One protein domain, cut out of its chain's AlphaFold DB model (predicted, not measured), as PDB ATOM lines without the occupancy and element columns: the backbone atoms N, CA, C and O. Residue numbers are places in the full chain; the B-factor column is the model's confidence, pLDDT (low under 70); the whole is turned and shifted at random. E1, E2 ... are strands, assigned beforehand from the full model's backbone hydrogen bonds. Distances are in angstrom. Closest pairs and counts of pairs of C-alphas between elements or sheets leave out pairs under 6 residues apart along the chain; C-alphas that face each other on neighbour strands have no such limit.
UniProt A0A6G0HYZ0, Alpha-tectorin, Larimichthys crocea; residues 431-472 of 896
ATOM      1  N   THR A 431     -37.471  18.934  32.360       79.38
ATOM      2  CA  THR A 431     -36.920  17.631  31.988       79.38
ATOM      3  C   THR A 431     -37.676  16.512  32.693       79.38
ATOM      4  O   THR A 431     -38.092  16.650  33.845       79.38
ATOM      5  N   VAL A 432     -37.863  15.401  31.987       83.75
ATOM      6  CA  VAL A 432     -38.544  14.199  32.471       83.75
ATOM      7  C   VAL A 432     -37.735  12.958  32.124       83.75
ATOM      8  O   VAL A 432     -36.997  12.920  31.140       83.75
ATOM      9  N   ILE A 433     -37.875  11.930  32.952       83.88
ATOM     10  CA  ILE A 433     -37.289  10.614  32.744       83.88
ATOM     11  C   ILE A 433     -38.463   9.615  32.719       83.88
ATOM     12  O   ILE A 433     -38.952   9.246  33.788       83.88
ATOM     13  N   PRO A 434     -39.003   9.274  31.530       77.25
ATOM     14  CA  PRO A 434     -40.250   8.510  31.415       77.25
ATOM     15  C   PRO A 434     -40.062   7.011  31.696       77.25
ATOM     16  O   PRO A 434     -40.906   6.392  32.341       77.25
ATOM     17  N   ASP A 435     -38.948   6.440  31.233       80.69
ATOM     18  CA  ASP A 435     -38.681   5.000  31.265       80.69
ATOM     19  C   ASP A 435     -38.502   4.468  32.690       80.69
ATOM     20  O   ASP A 435     -37.879   5.116  33.534       80.69
ATOM     21  N   GLU A 436     -38.977   3.243  32.927       78.25
ATOM     22  CA  GLU A 436     -38.978   2.611  34.250       78.25
ATOM     23  C   GLU A 436     -37.586   2.548  34.896       78.25
ATOM     24  O   GLU A 436     -37.453   2.908  36.065       78.25
ATOM     25  N   ASP A 437     -36.560   2.195  34.110       79.06
ATOM     26  CA  ASP A 437     -35.148   2.114  34.523       79.06
ATOM     27  C   ASP A 437     -34.343   3.396  34.211       79.06
ATOM     28  O   ASP A 437     -33.119   3.366  34.112       79.06
ATOM     29  N   CYS A 438     -35.016   4.529  33.985       83.62
ATOM     30  CA  CYS A 438     -34.404   5.829  33.685       83.62
ATOM     31  C   CYS A 438     -33.560   5.900  32.387       83.62
ATOM     32  O   CYS A 438     -32.776   6.833  32.207       83.62
ATOM     33  N   ARG A 439     -33.766   4.962  31.446       81.88
ATOM     34  CA  ARG A 439     -32.938   4.725  30.234       81.88
ATOM     35  C   ARG A 439     -32.801   5.906  29.255       81.88
ATOM     36  O   ARG A 439     -31.965   5.882  28.348       81.88
ATOM     37  N   ARG A 440     -33.641   6.933  29.385       86.12
ATOM     38  CA  ARG A 440     -33.588   8.167  28.587       86.12
ATOM     39  C   ARG A 440     -34.098   9.363  29.384       86.12
ATOM     40  O   ARG A 440     -35.048   9.246  30.153       86.12
ATOM     41  N   ARG A 441     -33.467  10.518  29.176       86.81
ATOM     42  CA  ARG A 441     -33.881  11.819  29.714       86.81
ATOM     43  C   ARG A 441     -34.403  12.659  28.558       86.81
ATOM     44  O   ARG A 441     -33.722  12.803  27.545       86.81
ATOM     45  N   CYS A 442     -35.602  13.195  28.713       85.25
ATOM     46  CA  CYS A 442     -36.266  14.029  27.726       85.25
ATOM     47  C   CYS A 442     -36.347  15.469  28.237       85.25
ATOM     48  O   CYS A 442     -36.747  15.705  29.376       85.25
ATOM     49  N   SER A 443     -35.944  16.424  27.406       84.38
ATOM     50  CA  SER A 443     -35.973  17.861  27.679       84.38
ATOM     51  C   SER A 443     -36.982  18.550  26.773       84.38
ATOM     52  O   SER A 443     -36.936  18.385  25.553       84.38
ATOM     53  N   CYS A 444     -37.873  19.339  27.365       80.12
ATOM     54  CA  CYS A 444     -38.813  20.158  26.622       80.12
ATOM     55  C   CYS A 444     -38.191  21.512  26.257       80.12
ATOM     56  O   CYS A 444     -37.827  22.283  27.144       80.12
ATOM     57  N   SER A 445     -38.143  21.827  24.963       77.44
ATOM     58  CA  SER A 445     -37.649  23.103  24.439       77.44
ATOM     59  C   SER A 445     -38.555  23.601  23.315       77.44
ATOM     60  O   SER A 445     -38.706  22.933  22.292       77.44
ATOM     61  N   TYR A 446     -39.138  24.793  23.481       71.25
ATOM     62  CA  TYR A 446     -39.920  25.487  22.442       71.25
ATOM     63  C   TYR A 446     -41.053  24.632  21.830       71.25
ATOM     64  O   TYR A 446     -41.235  24.587  20.614       71.25
ATOM     65  N   GLY A 447     -41.798  23.906  22.671       66.31
ATOM     66  CA  GLY A 447     -42.870  22.996  22.246       66.31
ATOM     67  C   GLY A 447     -42.425  21.631  21.700       66.31
ATOM     68  O   GLY A 447     -43.279  20.776  21.468       66.31
ATOM     69  N   SER A 448     -41.119  21.383  21.539       68.56
ATOM     70  CA  SER A 448     -40.561  20.098  21.101       68.56
ATOM     71  C   SER A 448     -39.888  19.341  22.251       68.56
ATOM     72  O   SER A 448     -39.130  19.922  23.026       68.56
ATOM     73  N   MET A 449     -40.137  18.034  22.357       80.12
ATOM     74  CA  MET A 449     -39.488  17.166  23.343       80.12
ATOM     75  C   MET A 449     -38.300  16.435  22.704       80.12
ATOM     76  O   MET A 449     -38.492  15.604  21.815       80.12
ATOM     77  N   THR A 450     -37.079  16.703  23.169       84.50
ATOM     78  CA  THR A 450     -35.859  16.014  22.715       84.50
ATOM     79  C   THR A 450     -35.393  15.006  23.761       84.50
ATOM     80  O   THR A 450     -35.101  15.378  24.894       84.50
ATOM     81  N   CYS A 451     -35.311  13.727  23.394       86.25
ATOM     82  CA  CYS A 451     -34.869  12.655  24.290       86.25
ATOM     83  C   CYS A 451     -33.450  12.182  23.960       86.25
ATOM     84  O   CYS A 451     -33.130  11.918  22.801       86.25
ATOM     85  N   HIS A 452     -32.635  12.005  24.996       84.81
ATOM     86  CA  HIS A 452     -31.278  11.464  24.924       84.81
ATOM     87  C   HIS A 452     -31.154  10.222  25.813       84.81
ATOM     88  O   HIS A 452     -31.852  10.106  26.820       84.81
ATOM     89  N   SER A 453     -30.257   9.299  25.460       81.81
ATOM     90  CA  SER A 453     -29.918   8.143  26.299       81.81
ATOM     91  C   SER A 453     -29.410   8.593  27.668       81.81
ATOM     92  O   SER A 453     -28.580   9.499  27.756       81.81
ATOM     93  N   HIS A 454     -29.888   7.948  28.725       82.06
ATOM     94  CA  HIS A 454     -29.557   8.260  30.111       82.06
ATOM     95  C   HIS A 454     -29.444   6.956  30.907       82.06
ATOM     96  O   HIS A 454     -30.030   5.940  30.552       82.06
ATOM     97  N   GLY A 455     -28.675   6.989  31.980       81.50
ATOM     98  CA  GLY A 455     -28.688   6.000  33.041       81.50
ATOM     99  C   GLY A 455     -28.376   6.723  34.342       81.50
ATOM    100  O   GLY A 455     -27.813   7.823  34.317       81.50
ATOM    101  N   CYS A 456     -28.771   6.125  35.457       83.62
ATOM    102  CA  CYS A 456     -28.380   6.606  36.773       83.62
ATOM    103  C   CYS A 456     -26.939   6.196  37.083       83.62
ATOM    104  O   CYS A 456     -26.455   5.192  36.552       83.62
ATOM    105  N   ASP A 457     -26.260   6.967  37.930       75.69
ATOM    106  CA  ASP A 457     -24.952   6.570  38.451       75.69
ATOM    107  C   ASP A 457     -25.075   5.283  39.305       75.69
ATOM    108  O   ASP A 457     -26.140   5.053  39.886       75.69
ATOM    109  N   PRO A 458     -24.038   4.428  39.436       82.12
ATOM    110  CA  PRO A 458     -24.061   3.285  40.358       82.12
ATOM    111  C   PRO A 458     -24.431   3.620  41.818       82.12
ATOM    112  O   PRO A 458     -24.917   2.747  42.541       82.12
ATOM    113  N   LEU A 459     -24.240   4.867  42.264       80.19
ATOM    114  CA  LEU A 459     -24.643   5.351  43.591       80.19
ATOM    115  C   LEU A 459     -26.080   5.914  43.638       80.19
ATOM    116  O   LEU A 459     -26.513   6.421  44.678       80.19
ATOM    117  N   GLU A 460     -26.841   5.758  42.557       85.25
ATOM    118  CA  GLU A 460     -28.256   6.101  42.415       85.25
ATOM    119  C   GLU A 460     -29.118   4.893  41.990       85.25
ATOM    120  O   GLU A 460     -28.634   3.834  41.594       85.25
ATOM    121  N   SER A 461     -30.439   5.056  42.061       84.50
ATOM    122  CA  SER A 461     -31.440   4.163  41.465       84.50
ATOM    123  C   SER A 461     -32.516   4.989  40.776       84.50
ATOM    124  O   SER A 461     -32.867   6.071  41.252       84.50
ATOM    125  N   CYS A 462     -33.127   4.447  39.724       84.81
ATOM    126  CA  CYS A 462     -34.343   5.036  39.176       84.81
ATOM    127  C   CYS A 462     -35.507   4.853  40.164       84.81
ATOM    128  O   CYS A 462     -35.928   3.728  40.431       84.81
ATOM    129  N   LYS A 463     -36.009   5.948  40.743       81.69
ATOM    130  CA  LYS A 463     -37.080   5.935  41.756       81.69
ATOM    131  C   LYS A 463     -38.053   7.093  41.525       81.69
ATOM    132  O   LYS A 463     -37.668   8.177  41.079       81.69
ATOM    133  N   VAL A 464     -39.324   6.877  41.860       76.06
ATOM    134  CA  VAL A 464     -40.353   7.927  41.883       76.06
ATOM    135  C   VAL A 464     -40.409   8.523  43.286       76.06
ATOM    136  O   VAL A 464     -40.604   7.795  44.253       76.06
ATOM    137  N   VAL A 465     -40.237   9.840  43.390       63.62
ATOM    138  CA  VAL A 465     -40.385  10.614  44.636       63.62
ATOM    139  C   VAL A 465     -41.191  11.864  44.294       63.62
ATOM    140  O   VAL A 465     -40.938  12.478  43.255       63.62
ATOM    141  N   ASP A 466     -42.198  12.187  45.106       58.72
ATOM    142  CA  ASP A 466     -43.148  13.295  44.892       58.72
ATOM    143  C   ASP A 466     -43.780  13.295  43.485       58.72
ATOM    144  O   ASP A 466     -43.873  14.313  42.800       58.72
ATOM    145  N   GLY A 467     -44.139  12.101  43.001       62.50
ATOM    146  CA  GLY A 467     -44.679  11.877  41.654       62.50
ATOM    147  C   GLY A 467     -43.667  12.029  40.506       62.50
ATOM    148  O   GLY A 467     -43.998  11.709  39.366       62.50
ATOM    149  N   LYS A 468     -42.426  12.462  40.769       67.25
ATOM    150  CA  LYS A 468     -41.383  12.644  39.749       67.25
ATOM    151  C   LYS A 468     -40.380  11.488  39.751       67.25
ATOM    152  O   LYS A 468     -39.585  11.333  40.687       67.25
ATOM    153  N   ARG A 469     -40.398  10.686  38.677       79.38
ATOM    154  CA  ARG A 469     -39.369   9.674  38.382       79.38
ATOM    155  C   ARG A 469     -38.045  10.356  38.043       79.38
ATOM    156  O   ARG A 469     -38.014  11.336  37.299       79.38
ATOM    157  N   GLY A 470     -36.959   9.810  38.565       81.19
ATOM    158  CA  GLY A 470     -35.609  10.159  38.153       81.19
ATOM    159  C   GLY A 470     -34.578   9.318  38.884       81.19
ATOM    160  O   GLY A 470     -34.927   8.452  39.689       81.19
ATOM    161  N   CYS A 471     -33.310   9.591  38.614       82.19
ATOM    162  CA  CYS A 471     -32.227   9.041  39.406       82.19
ATOM    163  C   CYS A 471     -32.251   9.681  40.795       82.19
ATOM    164  O   CYS A 471     -32.397  10.900  40.929       82.19
ATOM    165  N   ARG A 472     -32.250   8.833  41.823       84.25
ATOM    166  CA  ARG A 472     -32.287   9.221  43.231       84.25
ATOM    167  C   ARG A 472     -31.153   8.502  43.963       84.25
ATOM    168  O   ARG A 472     -30.977   7.307  43.714       84.25
TER     169      ARG A 472
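AT A GLANCE: This is residues 431 to 472 of the 896 residues of the protein "Alpha-tectorin" of Larimichthys crocea (UniProt A0A6G0HYZ0). Two small hairpins, E1 with E2 and E3 with E4, are joined by the loop of residues 454 to 459, while residues 431 to 439 loop back so that 431 to 432 pair antiparallel with residues 442 to 443 of E1. The printed part has 42 residues, no named helix and four strands in the order E1, E2, E3, E4, in two antiparallel sheets, E1 - E2 and E3 - E4: all strand. It is only just compact, close to loose, with a radius of gyration of the C-alphas of 10.5 A and spans of 32 by 22 by 14 A.

IN THESE COORDINATES: Find C-alpha 440 at (-33.588, 8.167, 28.587); from there E1, residues 440 to 445, runs 16.0 A. E2, residues 448 to 453, runs 16.8 A. E3, residues 460 to 465, runs 13.1 A, and E4, residues 468 to 472, ends at C-alpha 472, (-32.287, 9.221, 43.231).

HOW THE PARTS SIT: In hairpin E1 and E2, at 155 degrees, look for N 443 and O 450, 2.8 A apart, within hydrogen-bond range. In hairpin E3 and E4, at 156 degrees, N 461 and O 472 are 2.8 A apart, also within range. E2 and E3 are apart.

THE WHOLE: The C-alphas farthest apart, those of Gly 447 and Leu 459, are 33.2 A apart. The printed part has no cut and no long link. Look for pLDDT under 70 at residues 447 to 448 and 465 to 468.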